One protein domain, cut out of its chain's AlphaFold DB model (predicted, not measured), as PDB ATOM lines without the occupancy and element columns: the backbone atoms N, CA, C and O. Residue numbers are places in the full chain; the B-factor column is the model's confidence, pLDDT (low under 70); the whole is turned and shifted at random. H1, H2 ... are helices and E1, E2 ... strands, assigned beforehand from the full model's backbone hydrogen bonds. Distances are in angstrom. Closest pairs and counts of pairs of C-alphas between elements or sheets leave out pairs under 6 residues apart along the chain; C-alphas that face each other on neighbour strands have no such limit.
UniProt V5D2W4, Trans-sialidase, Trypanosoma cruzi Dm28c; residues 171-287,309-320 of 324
ATOM      1  N   GLY A 171     -33.941 -25.129  15.696       88.06
ATOM      2  CA  GLY A 171     -32.842 -26.047  15.990       88.06
ATOM      3  C   GLY A 171     -31.503 -25.527  15.472       88.06
ATOM      4  O   GLY A 171     -31.449 -24.776  14.496       88.06
ATOM      5  N   SER A 172     -30.426 -25.916  16.146       92.62
ATOM      6  CA  SER A 172     -29.075 -25.436  15.851       92.62
ATOM      7  C   SER A 172     -28.182 -26.528  15.312       92.62
ATOM      8  O   SER A 172     -28.142 -27.634  15.849       92.62
ATOM      9  N   GLY A 173     -27.355 -26.182  14.334       95.38
ATOM     10  CA  GLY A 173     -26.178 -26.976  14.031       95.38
ATOM     11  C   GLY A 173     -25.179 -26.803  15.161       95.38
ATOM     12  O   GLY A 173     -24.767 -25.676  15.427       95.38
ATOM     13  N   PHE A 174     -24.823 -27.896  15.825       96.75
ATOM     14  CA  PHE A 174     -23.889 -27.902  16.943       96.75
ATOM     15  C   PHE A 174     -22.940 -29.086  16.778       96.75
ATOM     16  O   PHE A 174     -23.386 -30.212  16.564       96.75
ATOM     17  N   THR A 175     -21.638 -28.820  16.792       97.00
ATOM     18  CA  THR A 175     -20.605 -29.846  16.632       97.00
ATOM     19  C   THR A 175     -19.350 -29.460  17.408       97.00
ATOM     20  O   THR A 175     -19.180 -28.300  17.788       97.00
ATOM     21  N   THR A 176     -18.475 -30.430  17.633       97.12
ATOM     22  CA  THR A 176     -17.131 -30.210  18.162       97.12
ATOM     23  C   THR A 176     -16.094 -30.460  17.078       97.12
ATOM     24  O   THR A 176     -16.325 -31.209  16.126       97.12
ATOM     25  N   ALA A 177     -14.955 -29.792  17.200       95.81
ATOM     26  CA  ALA A 177     -13.827 -29.936  16.297       95.81
ATOM     27  C   ALA A 177     -12.523 -29.870  17.092       95.81
ATOM     28  O   ALA A 177     -12.444 -29.158  18.091       95.81
ATOM     29  N   THR A 178     -11.508 -30.584  16.617       94.56
ATOM     30  CA  THR A 178     -10.169 -30.587  17.210       94.56
ATOM     31  C   THR A 178      -9.190 -30.040  16.185       94.56
ATOM     32  O   THR A 178      -9.050 -30.592  15.094       94.56
ATOM     33  N   PHE A 179      -8.501 -28.960  16.537       91.06
ATOM     34  CA  PHE A 179      -7.482 -28.316  15.716       91.06
ATOM     35  C   PHE A 179      -6.135 -28.390  16.435       91.06
ATOM     36  O   PHE A 179      -5.815 -27.561  17.286       91.06
ATOM     37  N   GLY A 180      -5.333 -29.403  16.100       87.31
ATOM     38  CA  GLY A 180      -4.090 -29.677  16.821       87.31
ATOM     39  C   GLY A 180      -4.376 -30.075  18.271       87.31
ATOM     40  O   GLY A 180      -4.961 -31.124  18.508       87.31
ATOM     41  N   GLU A 181      -3.965 -29.236  19.223       86.62
ATOM     42  CA  GLU A 181      -4.183 -29.434  20.668       86.62
ATOM     43  C   GLU A 181      -5.424 -28.691  21.195       86.62
ATOM     44  O   GLU A 181      -5.699 -28.723  22.391       86.62
ATOM     45  N   SER A 182      -6.155 -27.988  20.324       91.62
ATOM     46  CA  SER A 182      -7.305 -27.168  20.703       91.62
ATOM     47  C   SER A 182      -8.610 -27.852  20.316       91.62
ATOM     48  O   SER A 182      -8.946 -27.933  19.133       91.62
ATOM     49  N   ASP A 183      -9.361 -28.300  21.316       95.75
ATOM     50  CA  ASP A 183     -10.756 -28.694  21.150       95.75
ATOM     51  C   ASP A 183     -11.642 -27.448  21.176       95.75
ATOM     52  O   ASP A 183     -11.389 -26.508  21.930       95.75
ATOM     53  N   VAL A 184     -12.668 -27.416  20.326       97.56
ATOM     54  CA  VAL A 184     -13.624 -26.308  20.240       97.56
ATOM     55  C   VAL A 184     -15.037 -26.801  19.971       97.56
ATOM     56  O   VAL A 184     -15.261 -27.849  19.361       97.56
ATOM     57  N   MET A 185     -16.002 -25.996  20.381       98.31
ATOM     58  CA  MET A 185     -17.404 -26.095  20.018       98.31
ATOM     59  C   MET A 185     -17.732 -25.077  18.925       98.31
ATOM     60  O   MET A 185     -17.358 -23.903  18.991       98.31
ATOM     61  N   LEU A 186     -18.477 -25.533  17.922       98.25
ATOM     62  CA  LEU A 186     -18.982 -24.721  16.822       98.25
ATOM     63  C   LEU A 186     -20.504 -24.794  16.808       98.25
ATOM     64  O   LEU A 186     -21.077 -25.883  16.710       98.25
ATOM     65  N   VAL A 187     -21.165 -23.641  16.867       97.38
ATOM     66  CA  VAL A 187     -22.631 -23.562  16.867       97.38
ATOM     67  C   VAL A 187     -23.129 -22.584  15.811       97.38
ATOM     68  O   VAL A 187     -22.586 -21.498  15.636       97.38
ATOM     69  N   THR A 188     -24.180 -22.971  15.089       95.69
ATOM     70  CA  THR A 188     -24.867 -22.099  14.130       95.69
ATOM     71  C   THR A 188     -26.188 -21.619  14.703       95.69
ATOM     72  O   THR A 188     -27.030 -22.419  15.119       95.69
ATOM     73  N   LEU A 189     -26.358 -20.298  14.743       92.50
ATOM     74  CA  LEU A 189     -27.472 -19.633  15.410       92.50
ATOM     75  C   LEU A 189     -28.011 -18.491  14.547       92.50
ATOM     76  O   LEU A 189     -27.212 -17.723  14.011       92.50
ATOM     77  N   PRO A 190     -29.340 -18.341  14.411       87.88
ATOM     78  CA  PRO A 190     -29.912 -17.199  13.714       87.88
ATOM     79  C   PRO A 190     -29.749 -15.923  14.542       87.88
ATOM     80  O   PRO A 190     -30.174 -15.861  15.699       87.88
ATOM     81  N   VAL A 191     -29.204 -14.896  13.905       85.31
ATOM     82  CA  VAL A 191     -29.099 -13.528  14.398       85.31
ATOM     83  C   VAL A 191     -30.113 -12.676  13.646       85.31
ATOM     84  O   VAL A 191     -30.225 -12.724  12.420       85.31
ATOM     85  N   CYS A 192     -30.896 -11.905  14.392       74.62
ATOM     86  CA  CYS A 192     -31.930 -11.066  13.803       74.62
ATOM     87  C   CYS A 192     -31.296  -9.822  13.191       74.62
ATOM     88  O   CYS A 192     -30.690  -9.018  13.902       74.62
ATOM     89  N   SER A 193     -31.471  -9.639  11.888       68.50
ATOM     90  CA  SER A 193     -31.026  -8.450  11.179       68.50
ATOM     91  C   SER A 193     -32.220  -7.729  10.554       68.50
ATOM     92  O   SER A 193     -33.072  -8.311   9.885       68.50
ATOM     93  N   ASN A 194     -32.286  -6.414  10.774       63.88
ATOM     94  CA  ASN A 194     -33.265  -5.540  10.130       63.88
ATOM     95  C   ASN A 194     -32.662  -4.961   8.847       63.88
ATOM     96  O   ASN A 194     -32.434  -3.755   8.734       63.88
ATOM     97  N   ARG A 195     -32.369  -5.821   7.865       58.50
ATOM     98  CA  ARG A 195     -31.945  -5.361   6.536       58.50
ATOM     99  C   ARG A 195     -33.180  -5.021   5.697       58.50
ATOM    100  O   ARG A 195     -34.043  -5.862   5.471       58.50
ATOM    101  N   LYS A 196     -33.237  -3.790   5.176       56.47
ATOM    102  CA  LYS A 196     -34.279  -3.311   4.236       56.47
ATOM    103  C   LYS A 196     -35.710  -3.298   4.809       56.47
ATOM    104  O   LYS A 196     -36.669  -3.498   4.070       56.47
ATOM    105  N   GLY A 197     -35.864  -3.072   6.117       57.47
ATOM    106  CA  GLY A 197     -37.179  -2.920   6.761       57.47
ATOM    107  C   GLY A 197     -37.975  -4.218   6.955       57.47
ATOM    108  O   GLY A 197     -39.099  -4.155   7.441       57.47
ATOM    109  N   LYS A 198     -37.399  -5.381   6.617       64.19
ATOM    110  CA  LYS A 198     -37.942  -6.707   6.938       64.19
ATOM    111  C   LYS A 198     -37.010  -7.404   7.927       64.19
ATOM    112  O   LYS A 198     -35.803  -7.450   7.698       64.19
ATOM    113  N   GLU A 199     -37.569  -7.925   9.013       70.56
ATOM    114  CA  GLU A 199     -36.823  -8.734   9.978       70.56
ATOM    115  C   GLU A 199     -36.449 -10.066   9.317       70.56
ATOM    116  O   GLU A 199     -37.321 -10.798   8.845       70.56
ATOM    117  N   LYS A 200     -35.149 -10.351   9.237       76.69
ATOM    118  CA  LYS A 200     -34.606 -11.603   8.703       76.69
ATOM    119  C   LYS A 200     -33.702 -12.268   9.725       76.69
ATOM    120  O   LYS A 200     -33.076 -11.596  10.546       76.69
ATOM    121  N   ARG A 201     -33.609 -13.591   9.648       82.88
ATOM    122  CA  ARG A 201     -32.707 -14.396  10.469       82.88
ATOM    123  C   ARG A 201     -31.484 -14.776   9.655       82.88
ATOM    124  O   ARG A 201     -31.517 -15.730   8.885       82.88
ATOM    125  N   GLU A 202     -30.411 -14.023   9.832       89.50
ATOM    126  CA  GLU A 202     -29.111 -14.347   9.251       89.50
ATOM    127  C   GLU A 202     -28.454 -15.422  10.126       89.50
ATOM    128  O   GLU A 202     -28.280 -15.231  11.327       89.50
ATOM    129  N   LEU A 203     -28.137 -16.589   9.569       92.81
ATOM    130  CA  LEU A 203     -27.479 -17.659  10.317       92.81
ATOM    131  C   LEU A 203     -26.007 -17.300  10.500       92.81
ATOM    132  O   LEU A 203     -25.315 -17.084   9.510       92.81
ATOM    133  N   HIS A 204     -25.520 -17.266  11.735       95.50
ATOM    134  CA  HIS A 204     -24.115 -17.011  12.062       95.50
ATOM    135  C   HIS A 204     -23.448 -18.265  12.618       95.50
ATOM    136  O   HIS A 204     -24.105 -19.076  13.276       95.50
ATOM    137  N   LEU A 205     -22.144 -18.404  12.374       98.25
ATOM    138  CA  LEU A 205     -21.290 -19.402  13.014       98.25
ATOM    139  C   LEU A 205     -20.592 -18.780  14.224       98.25
ATOM    140  O   LEU A 205     -19.912 -17.766  14.100       98.25
ATOM    141  N   TRP A 206     -20.697 -19.438  15.369       98.25
ATOM    142  CA  TRP A 206     -20.026 -19.060  16.604       98.25
ATOM    143  C   TRP A 206     -18.996 -20.120  16.981       98.25
ATOM    144  O   TRP A 206     -19.246 -21.319  16.825       98.25
ATOM    145  N   LEU A 207     -17.859 -19.662  17.493       98.38
ATOM    146  CA  LEU A 207     -16.753 -20.475  17.989       98.38
ATOM    147  C   LEU A 207     -16.610 -20.275  19.496       98.38
ATOM    148  O   LEU A 207     -16.639 -19.135  19.965       98.38
ATOM    149  N   THR A 208     -16.410 -21.362  20.239       97.69
ATOM    150  CA  THR A 208     -16.076 -21.300  21.665       97.69
ATOM    151  C   THR A 208     -15.239 -22.491  22.123       97.69
ATOM    152  O   THR A 208     -15.431 -23.604  21.648       97.69
ATOM    153  N   ASP A 209     -14.328 -22.264  23.063       95.06
ATOM    154  CA  ASP A 209     -13.575 -23.277  23.821       95.06
ATOM    155  C   ASP A 209     -14.153 -23.464  25.244       95.06
ATOM    156  O   ASP A 209     -13.453 -23.883  26.161       95.06
ATOM    157  N   ASN A 210     -15.432 -23.107  25.443       95.00
ATOM    158  CA  ASN A 210     -16.111 -23.001  26.743       95.00
ATOM    159  C   ASN A 210     -15.627 -21.837  27.639       95.00
ATOM    160  O   ASN A 210     -16.141 -21.679  28.744       95.00
ATOM    161  N   THR A 211     -14.703 -20.993  27.169       92.50
ATOM    162  CA  THR A 211     -14.248 -19.773  27.865       92.50
ATOM    163  C   THR A 211     -14.431 -18.542  26.980       92.50
ATOM    164  O   THR A 211     -15.192 -17.627  27.296       92.50
ATOM    165  N   HIS A 212     -13.769 -18.534  25.831       94.31
ATOM    166  CA  HIS A 212     -13.863 -17.518  24.803       94.31
ATOM    167  C   HIS A 212     -15.056 -17.789  23.893       94.31
ATOM    168  O   HIS A 212     -15.397 -18.938  23.610       94.31
ATOM    169  N   ILE A 213     -15.687 -16.729  23.390       96.56
ATOM    170  CA  ILE A 213     -16.809 -16.827  22.449       96.56
ATOM    171  C   ILE A 213     -16.618 -15.776  21.364       96.56
ATOM    172  O   ILE A 213     -16.477 -14.590  21.661       96.56
ATOM    173  N   VAL A 214     -16.625 -16.203  20.103       96.88
ATOM    174  CA  VAL A 214     -16.443 -15.316  18.947       96.88
ATOM    175  C   VAL A 214     -17.501 -15.610  17.889       96.88
ATOM    176  O   VAL A 214     -17.741 -16.764  17.536       96.88
ATOM    177  N   ASP A 215     -18.114 -14.550  17.362       96.94
ATOM    178  CA  ASP A 215     -18.898 -14.608  16.127       96.94
ATOM    179  C   ASP A 215     -17.938 -14.649  14.930       96.94
ATOM    180  O   ASP A 215     -17.236 -13.679  14.641       96.94
ATOM    181  N   ILE A 216     -17.886 -15.785  14.240       97.94
ATOM    182  CA  ILE A 216     -17.063 -15.973  13.036       97.94
ATOM    183  C   ILE A 216     -17.692 -15.262  11.827       97.94
ATOM    184  O   ILE A 216     -16.998 -14.876  10.871       97.94
ATOM    185  N   GLY A 217     -19.010 -15.066  11.877       95.19
ATOM    186  CA  GLY A 217     -19.797 -14.328  10.908       95.19
ATOM    187  C   GLY A 217     -20.878 -15.157  10.220       95.19
ATOM    188  O   GLY A 217     -21.145 -16.319  10.540       95.19
ATOM    189  N   SER A 218     -21.496 -14.511   9.234       94.38
ATOM    190  CA  SER A 218     -22.633 -15.032   8.478       94.38
ATOM    191  C   SER A 218     -22.306 -16.302   7.685       94.38
ATOM    192  O   SER A 218     -21.257 -16.422   7.045       94.38
ATOM    193  N   VAL A 219     -23.248 -17.240   7.726       94.19
ATOM    194  CA  VAL A 219     -23.296 -18.516   7.000       94.19
ATOM    195  C   VAL A 219     -24.334 -18.460   5.882       94.19
ATOM    196  O   VAL A 219     -24.085 -18.974   4.794       94.19
ATOM    197  N   SER A 220     -25.495 -17.849   6.140       90.81
ATOM    198  CA  SER A 220     -26.620 -17.824   5.193       90.81
ATOM    199  C   SER A 220     -26.648 -16.581   4.296       90.81
ATOM    200  O   SER A 220     -27.480 -16.491   3.391       90.81
ATOM    201  N   GLY A 221     -25.761 -15.606   4.527       86.50
ATOM    202  CA  GLY A 221     -25.746 -14.347   3.785       86.50
ATOM    203  C   GLY A 221     -27.058 -13.578   3.962       86.50
ATOM    204  O   GLY A 221     -27.415 -13.188   5.064       86.50
ATOM    205  N   ASP A 222     -27.795 -13.361   2.871       83.88
ATOM    206  CA  ASP A 222     -29.071 -12.625   2.890       83.88
ATOM    207  C   ASP A 222     -30.319 -13.523   3.030       83.88
ATOM    208  O   ASP A 222     -31.460 -13.026   2.967       83.88
ATOM    209  N   ASP A 223     -30.124 -14.835   3.181       86.44
ATOM    210  CA  ASP A 223     -31.204 -15.805   3.349       86.44
ATOM    211  C   ASP A 223     -31.834 -15.708   4.742       86.44
ATOM    212  O   ASP A 223     -31.129 -15.579   5.742       86.44
ATOM    213  N   ASP A 224     -33.165 -15.831   4.798       86.75
ATOM    214  CA  ASP A 224     -33.896 -15.999   6.056       86.75
ATOM    215  C   ASP A 224     -33.818 -17.468   6.494       86.75
ATOM    216  O   ASP A 224     -34.530 -18.334   5.970       86.75
ATOM    217  N   ALA A 225     -32.890 -17.751   7.401       87.19
ATOM    218  CA  ALA A 225     -32.565 -19.094   7.849       87.19
ATOM    219  C   ALA A 225     -33.390 -19.519   9.075       87.19
ATOM    220  O   ALA A 225     -33.665 -18.735   9.988       87.19
ATOM    221  N   ALA A 226     -33.771 -20.796   9.109       86.44
ATOM    222  CA  ALA A 226     -34.471 -21.421  10.229       86.44
ATOM    223  C   ALA A 226     -33.586 -22.467  10.922       86.44
ATOM    224  O   ALA A 226     -32.572 -22.090  11.510       86.44
ATOM    225  N   ALA A 227     -33.975 -23.745  10.922       90.75
ATOM    226  CA  ALA A 227     -33.173 -24.786  11.552       90.75
ATOM    227  C   ALA A 227     -31.886 -25.051  10.757       90.75
ATOM    228  O   ALA A 227     -31.859 -24.937   9.527       90.75
ATOM    229  N   SER A 228     -30.823 -25.425  11.462       93.75
ATOM    230  CA  SER A 228     -29.545 -25.782  10.849       93.75
ATOM    231  C   SER A 228     -28.955 -27.066  11.429       93.75
ATOM    232  O   SER A 228     -29.314 -27.519  12.514       93.75
ATOM    233  N   SER A 229     -28.029 -27.653  10.681       95.06
ATOM    234  CA  SER A 229     -27.152 -28.747  11.080       95.06
ATOM    235  C   SER A 229     -25.728 -28.420  10.640       95.06
ATOM    236  O   SER A 229     -25.521 -27.760   9.618       95.06
ATOM    237  N   LEU A 230     -24.749 -28.859  11.426       96.38
ATOM    238  CA  LEU A 230     -23.337 -28.574  11.202       96.38
ATOM    239  C   LEU A 230     -22.556 -29.885  11.200       96.38
ATOM    240  O   LEU A 230     -22.711 -30.707  12.101       96.38
ATOM    241  N   LEU A 231     -21.721 -30.068  10.183       96.06
ATOM    242  CA  LEU A 231     -20.842 -31.218  10.039       96.06
ATOM    243  C   LEU A 231     -19.405 -30.727   9.925       96.06
ATOM    244  O   LEU A 231     -19.048 -30.076   8.942       96.06
ATOM    245  N   TYR A 232     -18.589 -31.080  10.911       96.38
ATOM    246  CA  TYR A 232     -17.143 -30.986  10.814       96.38
ATOM    247  C   TYR A 232     -16.571 -32.348  10.427       96.38
ATOM    248  O   TYR A 232     -16.960 -33.388  10.961       96.38
ATOM    249  N   LYS A 233     -15.641 -32.338   9.482       94.06
ATOM    250  CA  LYS A 233     -14.888 -33.508   9.062       94.06
ATOM    251  C   LYS A 233     -13.414 -33.141   9.050       94.06
ATOM    252  O   LYS A 233     -12.987 -32.343   8.220       94.06
ATOM    253  N   SER A 234     -12.656 -33.765   9.944       91.88
ATOM    254  CA  SER A 234     -11.198 -33.693   9.910       91.88
ATOM    255  C   SER A 234     -10.668 -34.353   8.634       91.88
ATOM    256  O   SER A 234     -11.142 -35.424   8.227       91.88
ATOM    257  N   GLY A 235      -9.714 -33.694   7.983       86.31
ATOM    258  CA  GLY A 235      -9.000 -34.219   6.823       86.31
ATOM    259  C   GLY A 235      -7.531 -34.502   7.129       86.31
ATOM    260  O   GLY A 235      -6.980 -34.051   8.126       86.31
ATOM    261  N   THR A 236      -6.862 -35.241   6.243       80.06
ATOM    262  CA  THR A 236      -5.401 -35.388   6.317       80.06
ATOM    263  C   THR A 236      -4.735 -34.084   5.879       80.06
ATOM    264  O   THR A 236      -4.999 -33.604   4.772       80.06
ATOM    265  N   GLY A 237      -3.853 -33.529   6.712       78.31
ATOM    266  CA  GLY A 237      -3.243 -32.216   6.469       78.31
ATOM    267  C   GLY A 237      -4.265 -31.090   6.642       78.31
ATOM    268  O   GLY A 237      -5.093 -31.143   7.538       78.31
ATOM    269  N   ASP A 238      -4.252 -30.096   5.755       76.44
ATOM    270  CA  ASP A 238      -5.166 -28.942   5.817       76.44
ATOM    271  C   ASP A 238      -6.524 -29.168   5.123       76.44
ATOM    272  O   ASP A 238      -7.206 -28.217   4.744       76.44
ATOM    273  N   ASN A 239      -6.945 -30.425   4.963       87.31
ATOM    274  CA  ASN A 239      -8.164 -30.801   4.233       87.31
ATOM    275  C   ASN A 239      -9.412 -30.910   5.125       87.31
ATOM    276  O   ASN A 239     -10.321 -31.687   4.828       87.31
ATOM    277  N   ASP A 240      -9.442 -30.170   6.229       93.62
ATOM    278  CA  ASP A 240     -10.624 -30.080   7.080       93.62
ATOM    279  C   ASP A 240     -11.796 -29.466   6.307       93.62
ATOM    280  O   ASP A 240     -11.647 -28.456   5.615       93.62
ATOM    281  N   GLU A 241     -12.984 -30.040   6.462       96.19
ATOM    282  CA  GLU A 241     -14.210 -29.536   5.849       96.19
ATOM    283  C   GLU A 241     -15.237 -29.209   6.935       96.19
ATOM    284  O   GLU A 241     -15.541 -30.028   7.803       96.19
ATOM    285  N   LEU A 242     -15.811 -28.008   6.855       97.62
ATOM    286  CA  LEU A 242     -16.959 -27.600   7.655       97.62
ATOM    287  C   LEU A 242     -18.135 -27.339   6.716       97.62
ATOM    288  O   LEU A 242     -18.024 -26.545   5.780       97.62
ATOM    289  N   ILE A 243     -19.252 -28.020   6.944       97.19
ATOM    290  CA  ILE A 243     -20.447 -27.931   6.103       97.19
ATOM    291  C   ILE A 243     -21.639 -27.575   6.979       97.19
ATOM    292  O   ILE A 243     -21.912 -28.259   7.964       97.19
ATOM    293  N   ALA A 244     -22.373 -26.537   6.590       96.81
ATOM    294  CA  ALA A 244     -23.676 -26.229   7.160       96.81
ATOM    295  C   ALA A 244     -24.783 -26.667   6.203       96.81
ATOM    296  O   ALA A 244     -24.727 -26.401   5.003       96.81
ATOM    297  N   LEU A 245     -25.807 -27.305   6.755       95.94
ATOM    298  CA  LEU A 245     -27.072 -27.577   6.086       95.94
ATOM    299  C   LEU A 245     -28.150 -26.779   6.815       95.94
ATOM    300  O   LEU A 245     -28.307 -26.952   8.021       95.94
ATOM    301  N   TYR A 246     -28.882 -25.910   6.124       93.75
ATOM    302  CA  TYR A 246     -29.902 -25.081   6.764       93.75
ATOM    303  C   TYR A 246     -31.180 -24.961   5.944       93.75
ATOM    304  O   TYR A 246     -31.186 -25.063   4.715       93.75
ATOM    305  N   GLU A 247     -32.270 -24.725   6.663       91.81
ATOM    306  CA  GLU A 247     -33.566 -24.388   6.099       91.81
ATOM    307  C   GLU A 247     -33.599 -22.916   5.704       91.81
ATOM    308  O   GLU A 247     -33.376 -22.027   6.528       91.81
ATOM    309  N   LYS A 248     -33.937 -22.656   4.447       88.62
ATOM    310  CA  LYS A 248     -34.202 -21.329   3.910       88.62
ATOM    311  C   LYS A 248     -35.703 -21.133   3.782       88.62
ATOM    312  O   LYS A 248     -36.372 -21.857   3.040       88.62
ATOM    313  N   ARG A 249     -36.223 -20.106   4.445       81.44
ATOM    314  CA  ARG A 249     -37.598 -19.650   4.243       81.44
ATOM    315  C   ARG A 249     -37.686 -18.876   2.935       81.44
ATOM    316  O   ARG A 249     -36.828 -18.042   2.631       81.44
ATOM    317  N   LYS A 250     -38.722 -19.145   2.144       70.56
ATOM    318  CA  LYS A 250     -39.070 -18.258   1.032       70.56
ATOM    319  C   LYS A 250     -39.751 -16.991   1.556       70.56
ATOM    320  O   LYS A 250     -40.362 -16.997   2.620       70.56
ATOM    321  N   GLY A 251     -39.589 -15.891   0.819       62.97
ATOM    322  CA  GLY A 251     -40.184 -14.599   1.172       62.97
ATOM    323  C   GLY A 251     -41.720 -14.604   1.127       62.97
ATOM    324  O   GLY A 251     -42.308 -15.449   0.464       62.97
ATOM    325  N   ASP A 252     -42.318 -13.646   1.850       53.06
ATOM    326  CA  ASP A 252     -43.748 -13.304   1.980       53.06
ATOM    327  C   ASP A 252     -44.765 -14.425   1.676       53.06
ATOM    328  O   ASP A 252     -45.288 -14.542   0.572       53.06
ATOM    329  N   GLY A 253     -45.134 -15.179   2.717       51.09
ATOM    330  CA  GLY A 253     -46.397 -15.929   2.768       51.09
ATOM    331  C   GLY A 253     -46.382 -17.356   2.217       51.09
ATOM    332  O   GLY A 253     -47.354 -18.079   2.425       51.09
ATOM    333  N   GLU A 254     -45.300 -17.807   1.578       53.31
ATOM    334  CA  GLU A 254     -45.174 -19.206   1.159       53.31
ATOM    335  C   GLU A 254     -44.648 -20.102   2.291       53.31
ATOM    336  O   GLU A 254     -43.590 -19.861   2.868       53.31
ATOM    337  N   SER A 255     -45.344 -21.210   2.553       56.84
ATOM    338  CA  SER A 255     -44.937 -22.246   3.513       56.84
ATOM    339  C   SER A 255     -43.816 -23.163   3.000       56.84
ATOM    340  O   SER A 255     -43.522 -24.179   3.631       56.84
ATOM    341  N   SER A 256     -43.217 -22.864   1.841       60.03
ATOM    342  CA  SER A 256     -42.193 -23.722   1.248       60.03
ATOM    343  C   SER A 256     -40.815 -23.439   1.855       60.03
ATOM    344  O   SER A 256     -40.286 -22.329   1.777       60.03
ATOM    345  N   LEU A 257     -40.238 -24.469   2.476       70.69
ATOM    346  CA  LEU A 257     -38.867 -24.464   2.980       70.69
ATOM    347  C   LEU A 257     -37.943 -25.035   1.900       70.69
ATOM    348  O   LEU A 257     -38.200 -26.107   1.351       70.69
ATOM    349  N   GLY A 258     -36.881 -24.303   1.574       84.38
ATOM    350  CA  GLY A 258     -35.751 -24.828   0.810       84.38
ATOM    351  C   GLY A 258     -34.674 -25.361   1.751       84.38
ATOM    352  O   GLY A 258     -34.543 -24.876   2.869       84.38
ATOM    353  N   MET A 259     -33.872 -26.319   1.288       90.62
ATOM    354  CA  MET A 259     -32.672 -26.767   1.997       90.62
ATOM    355  C   MET A 259     -31.435 -26.282   1.252       90.62
ATOM    356  O   MET A 259     -31.326 -26.481   0.041       90.62
ATOM    357  N   VAL A 260     -30.503 -25.661   1.969       94.00
ATOM    358  CA  VAL A 260     -29.246 -25.157   1.411       94.00
ATOM    359  C   VAL A 260     -28.081 -25.830   2.123       94.00
ATOM    360  O   VAL A 260     -28.040 -25.873   3.349       94.00
ATOM    361  N   SER A 261     -27.136 -26.358   1.344       95.00
ATOM    362  CA  SER A 261     -25.870 -26.901   1.841       95.00
ATOM    363  C   SER A 261     -24.735 -25.976   1.426       95.00
ATOM    364  O   SER A 261     -24.612 -25.644   0.244       95.00
ATOM    365  N   VAL A 262     -23.918 -25.551   2.387       96.12
ATOM    366  CA  VAL A 262     -22.820 -24.603   2.173       96.12
ATOM    367  C   VAL A 262     -21.542 -25.155   2.783       96.12
ATOM    368  O   VAL A 262     -21.517 -25.568   3.943       96.12
ATOM    369  N   ARG A 263     -20.459 -25.132   1.999       96.94
ATOM    370  CA  ARG A 263     -19.102 -25.373   2.499       96.94
ATOM    371  C   ARG A 263     -18.569 -24.082   3.108       96.94
ATOM    372  O   ARG A 263     -18.458 -23.075   2.417       96.94
ATOM    373  N   LEU A 264     -18.224 -24.122   4.384       97.25
ATOM    374  CA  LEU A 264     -17.815 -22.964   5.174       97.25
ATOM    375  C   LEU A 264     -16.297 -22.758   5.145       97.25
ATOM    376  O   LEU A 264     -15.665 -22.613   6.186       97.25
ATOM    377  N   THR A 265     -15.692 -22.781   3.953       96.00
ATOM    378  CA  THR A 265     -14.229 -22.720   3.793       96.00
ATOM    379  C   THR A 265     -13.639 -21.423   4.352       96.00
ATOM    380  O   THR A 265     -12.620 -21.448   5.041       96.00
ATOM    381  N   GLU A 266     -14.282 -20.280   4.097       96.38
ATOM    382  CA  GLU A 266     -13.812 -18.982   4.594       96.38
ATOM    383  C   GLU A 266     -13.976 -18.855   6.111       96.38
ATOM    384  O   GLU A 266     -13.067 -18.392   6.799       96.38
ATOM    385  N   GLN A 267     -15.113 -19.299   6.650       97.88
ATOM    386  CA  GLN A 267     -15.377 -19.290   8.086       97.88
ATOM    387  C   GLN A 267     -14.430 -20.248   8.817       97.88
ATOM    388  O   GLN A 267     -13.905 -19.894   9.865       97.88
ATOM    389  N   LEU A 268     -14.142 -21.422   8.249       96.81
ATOM    390  CA  LEU A 268     -13.179 -22.368   8.811       96.81
ATOM    391  C   LEU A 268     -11.761 -21.783   8.849       96.81
ATOM    392  O   LEU A 268     -11.050 -21.971   9.834       96.81
ATOM    393  N   LYS A 269     -11.357 -21.020   7.826       96.38
ATOM    394  CA  LYS A 269     -10.089 -20.278   7.856       96.38
ATOM    395  C   LYS A 269     -10.063 -19.264   9.005       96.38
ATOM    396  O   LYS A 269      -9.107 -19.249   9.772       96.38
ATOM    397  N   ARG A 270     -11.137 -18.488   9.181       97.75
ATOM    398  CA  ARG A 270     -11.262 -17.534  10.299       97.75
ATOM    399  C   ARG A 270     -11.229 -18.224  11.661       97.75
ATOM    400  O   ARG A 270     -10.607 -17.697  12.572       97.75
ATOM    401  N   VAL A 271     -11.851 -19.398  11.801       97.62
ATOM    402  CA  VAL A 271     -11.758 -20.217  13.022       97.62
ATOM    403  C   VAL A 271     -10.293 -20.519  13.336       97.62
ATOM    404  O   VAL A 271      -9.845 -20.231  14.441       97.62
ATOM    405  N   LYS A 272      -9.520 -21.014  12.359       95.75
ATOM    406  CA  LYS A 272      -8.086 -21.295  12.542       95.75
ATOM    407  C   LYS A 272      -7.299 -20.033  12.933       95.75
ATOM    408  O   LYS A 272      -6.494 -20.090  13.860       95.75
ATOM    409  N   ASP A 273      -7.575 -18.892  12.301       96.56
ATOM    410  CA  ASP A 273      -6.922 -17.611  12.618       96.56
ATOM    411  C   ASP A 273      -7.230 -17.128  14.055       96.56
ATOM    412  O   ASP A 273      -6.344 -16.637  14.765       96.56
ATOM    413  N   VAL A 274      -8.476 -17.299  14.515       96.81
ATOM    414  CA  VAL A 274      -8.892 -16.972  15.890       96.81
ATOM    415  C   VAL A 274      -8.174 -17.865  16.902       96.81
ATOM    416  O   VAL A 274      -7.650 -17.350  17.886       96.81
ATOM    417  N   LEU A 275      -8.059 -19.168  16.636       95.88
ATOM    418  CA  LEU A 275      -7.369 -20.100  17.536       95.88
ATOM    419  C   LEU A 275      -5.873 -19.795  17.667       95.88
ATOM    420  O   LEU A 275      -5.330 -19.820  18.772       95.88
ATOM    421  N   VAL A 276      -5.208 -19.422  16.569       95.19
ATOM    422  CA  VAL A 276      -3.819 -18.931  16.612       95.19
ATOM    423  C   VAL A 276      -3.712 -17.676  17.484       95.19
ATOM    424  O   VAL A 276      -2.751 -17.519  18.241       95.19
ATOM    425  N   THR A 277      -4.703 -16.788  17.401       93.94
ATOM    426  CA  THR A 277      -4.743 -15.557  18.194       93.94
ATOM    427  C   THR A 277      -4.932 -15.847  19.683       93.94
ATOM    428  O   THR A 277      -4.165 -15.315  20.484       93.94
ATOM    429  N   TRP A 278      -5.880 -16.710  20.060       93.62
ATOM    430  CA  TRP A 278      -6.097 -17.119  21.454       93.62
ATOM    431  C   TRP A 278      -4.836 -17.727  22.059       93.62
ATOM    432  O   TRP A 278      -4.349 -17.232  23.072       93.62
ATOM    433  N   LYS A 279      -4.199 -18.673  21.357       91.44
ATOM    434  CA  LYS A 279      -2.936 -19.276  21.808       91.44
ATOM    435  C   LYS A 279      -1.846 -18.231  22.060       91.44
ATOM    436  O   LYS A 279      -1.162 -18.273  23.079       91.44
ATOM    437  N   LYS A 280      -1.693 -17.254  21.160       91.38
ATOM    438  CA  LYS A 280      -0.711 -16.171  21.321       91.38
ATOM    439  C   LYS A 280      -1.025 -15.272  22.522       91.38
ATOM    440  O   LYS A 280      -0.099 -14.819  23.201       91.38
ATOM    441  N   VAL A 281      -2.302 -14.982  22.767       89.81
ATOM    442  CA  VAL A 281      -2.746 -14.196  23.926       89.81
ATOM    443  C   VAL A 281      -2.464 -14.959  25.216       89.81
ATOM    444  O   VAL A 281      -1.838 -14.388  26.107       89.81
ATOM    445  N   ASP A 282      -2.789 -16.247  25.284       86.94
ATOM    446  CA  ASP A 282      -2.526 -17.096  26.450       86.94
ATOM    447  C   ASP A 282      -1.026 -17.227  26.743       86.94
ATOM    448  O   ASP A 282      -0.577 -17.064  27.879       86.94
ATOM    449  N   GLU A 283      -0.199 -17.429  25.717       86.56
ATOM    450  CA  GLU A 283       1.265 -17.434  25.849       86.56
ATOM    451  C   GLU A 283       1.828 -16.087  26.323       86.56
ATOM    452  O   GLU A 283       2.902 -16.031  26.927       86.56
ATOM    453  N   THR A 284       1.141 -14.986  26.026       86.44
ATOM    454  CA  THR A 284       1.540 -13.647  26.475       86.44
ATOM    455  C   THR A 284       1.099 -13.410  27.915       86.44
ATOM    456  O   THR A 284       1.904 -12.981  28.740       86.44
ATOM    457  N   ALA A 285      -0.154 -13.730  28.239       84.31
ATOM    458  CA  ALA A 285      -0.731 -13.563  29.566       84.31
ATOM    459  C   ALA A 285      -0.071 -14.484  30.605       84.31
ATOM    460  O   ALA A 285       0.203 -14.053  31.721       84.31
ATOM    461  N   SER A 286       0.281 -15.717  30.230       81.56
ATOM    462  CA  SER A 286       0.998 -16.662  31.103       81.56
ATOM    463  C   SER A 286       2.398 -16.190  31.514       81.56
ATOM    464  O   SER A 286       2.915 -16.628  32.540       81.56
ATOM    465  N   LYS A 287       3.011 -15.269  30.758       80.94
ATOM    466  CA  LYS A 287       4.314 -14.663  31.089       80.94
ATOM    467  C   LYS A 287       4.203 -13.473  32.042       80.94
ATOM    468  O   LYS A 287       5.232 -12.947  32.470       80.94
ATOM    469  N   THR A 309      -3.998 -18.012  32.907       79.62
ATOM    470  CA  THR A 309      -4.851 -18.098  31.713       79.62
ATOM    471  C   THR A 309      -6.133 -18.900  31.927       79.62
ATOM    472  O   THR A 309      -7.028 -18.828  31.092       79.62
ATOM    473  N   ASP A 310      -6.245 -19.676  33.009       81.62
ATOM    474  CA  ASP A 310      -7.439 -20.491  33.242       81.62
ATOM    475  C   ASP A 310      -8.639 -19.571  33.542       81.62
ATOM    476  O   ASP A 310      -8.659 -18.847  34.540       81.62
ATOM    477  N   GLY A 311      -9.632 -19.575  32.647       82.81
ATOM    478  CA  GLY A 311     -10.795 -18.685  32.722       82.81
ATOM    479  C   GLY A 311     -10.537 -17.249  32.246       82.81
ATOM    480  O   GLY A 311     -11.350 -16.364  32.516       82.81
ATOM    481  N   LEU A 312      -9.427 -16.985  31.547       88.44
ATOM    482  CA  LEU A 312      -9.199 -15.700  30.889       88.44
ATOM    483  C   LEU A 312     -10.166 -15.562  29.706       88.44
ATOM    484  O   LEU A 312     -10.072 -16.315  28.754       88.44
ATOM    485  N   VAL A 313     -11.093 -14.600  29.765       89.44
ATOM    486  CA  VAL A 313     -12.114 -14.393  28.709       89.44
ATOM    487  C   VAL A 313     -11.727 -13.274  27.731       89.44
ATOM    488  O   VAL A 313     -12.241 -13.191  26.617       89.44
ATOM    489  N   GLY A 314     -10.818 -12.383  28.131       87.06
ATOM    490  CA  GLY A 314     -10.372 -11.275  27.295       87.06
ATOM    491  C   GLY A 314      -9.139 -10.578  27.856       87.06
ATOM    492  O   GLY A 314      -8.926 -10.537  29.067       87.06
ATOM    493  N   PHE A 315      -8.329 -10.011  26.963       86.94
ATOM    494  CA  PHE A 315      -7.074  -9.352  27.307       86.94
ATOM    495  C   PHE A 315      -6.920  -8.050  26.516       86.94
ATOM    496  O   PHE A 315      -6.679  -8.065  25.309       86.94
ATOM    497  N   LEU A 316      -7.077  -6.912  27.196       85.75
ATOM    498  CA  LEU A 316      -6.874  -5.588  26.608       85.75
ATOM    499  C   LEU A 316      -5.415  -5.173  26.803       85.75
ATOM    500  O   LEU A 316      -4.979  -4.931  27.928       85.75
ATOM    501  N   SER A 317      -4.648  -5.116  25.715       79.44
ATOM    502  CA  SER A 317      -3.223  -4.777  25.751       79.44
ATOM    503  C   SER A 317      -2.739  -4.234  24.404       79.44
ATOM    504  O   SER A 317      -3.221  -4.648  23.351       79.44
ATOM    505  N   GLY A 318      -1.761  -3.324  24.425       74.12
ATOM    506  CA  GLY A 318      -1.159  -2.744  23.221       74.12
ATOM    507  C   GLY A 318      -1.900  -1.521  22.664       74.12
ATOM    508  O   GLY A 318      -2.185  -0.578  23.401       74.12
ATOM    509  N   ASN A 319      -2.119  -1.506  21.342       67.69
ATOM    510  CA  ASN A 319      -2.541  -0.324  20.584       67.69
ATOM    511  C   ASN A 319      -4.066  -0.187  20.496       67.69
ATOM    512  O   ASN A 319      -4.736  -0.940  19.790       67.69
ATOM    513  N   PHE A 320      -4.564   0.854  21.152       79.44
ATOM    514  CA  PHE A 320      -5.922   1.380  21.050       79.44
ATOM    515  C   PHE A 320      -6.061   2.248  19.793       79.44
ATOM    516  O   PHE A 320      -5.087   2.872  19.355       79.44
TER     517      PHE A 320
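This is residues 171 to 287 and 309 to 320 of the 324 residues of the protein "Trans-sialidase" of Trypanosoma cruzi Dm28c (UniProt V5D2W4). A strongly twisted four-stranded sheet, E1 to E4, curls round much of one long helix, H1, and a second twisted sheet, E5 to E7, stands partly face to face with it in a loose sandwich. H1 follows the last strand and runs out past the sheets, while the far end of the long axis is the loop between E6 and E7. The printed part has 129 residues, with seven named strands and then one named helix; the sheet orders are E1 - E2 - E3 - E4 and E5 - E6 - E7, both antiparallel, and the class is mixed. The whole is only just loose, close to compact, with a radius of gyration of the C-alphas of 16.8 A; it spans 58 by 39 by 21 A and is only just flat.

E1, residues 174 to 179, E2, residues 182 to 195, E3, residues 198 to 208, and E4, residues 213 to 218, form a meander, each strand the antiparallel neighbour of the one before. N 177 and O 184 of the hairpin E1 and E2 are 2.9 A apart, N 191 and O 202 of E2 and E3 are 2.8 A apart, and N 216 and O 205 of E3 and E4 are 2.8 A apart, each within hydrogen-bond range. E2 bends by 52 degrees at residue 192. E5, residues 225 to 233, E6, residues 241 to 249, and E7, residues 257 to 263, form a second meander; N 231 and O 243 of E5 and E6 are 2.9 A apart, and N 246 and O 260 of E6 and E7 are 2.9 A apart, within hydrogen-bond range. The two sheets are a sandwich, two sheets face to face, with best planes 41 degrees apart; the closest C-alphas of E3 and E5 are those of Arg 201 and Ala 225, 5.4 A. H1, residues 265 to 285, is on one face of the sheet E1 to E4, in two layers; its closest C-alphas to E4 are those of Gln 267 and Ile 216, 6.2 A. H1 is also on the sheet E5 to E7, where the closest C-alphas of H1 and E6 are those of Leu 268 and Leu 242, 6.6 A. In H1 every O i to N i+4 pair is within hydrogen-bond range.

E1 begins at C-alpha 174, (-23.889, -27.902, 16.943), and is 16.5 A long. E2 measures 35.8 A, E3 30.1 A, E4 15.2 A, E5 22.8 A, E6 25.4 A and E7 19.8 A. H1 is 30.5 A long and ends at C-alpha 285, (-0.731, -13.563, 29.566).

The two C-alphas farthest apart, those of Gly 253 and Lys 287, are 58.1 A apart. Residues 288 to 308 are not printed, and C-alphas 287 and 309 are 9.8 A apart across this cut. Residues 309 to 320 hold no named element. No link between named elements is long. The mean pLDDT of the printed part is 87.6; residues 193 to 198, 251 to 256 and 319 are under 70.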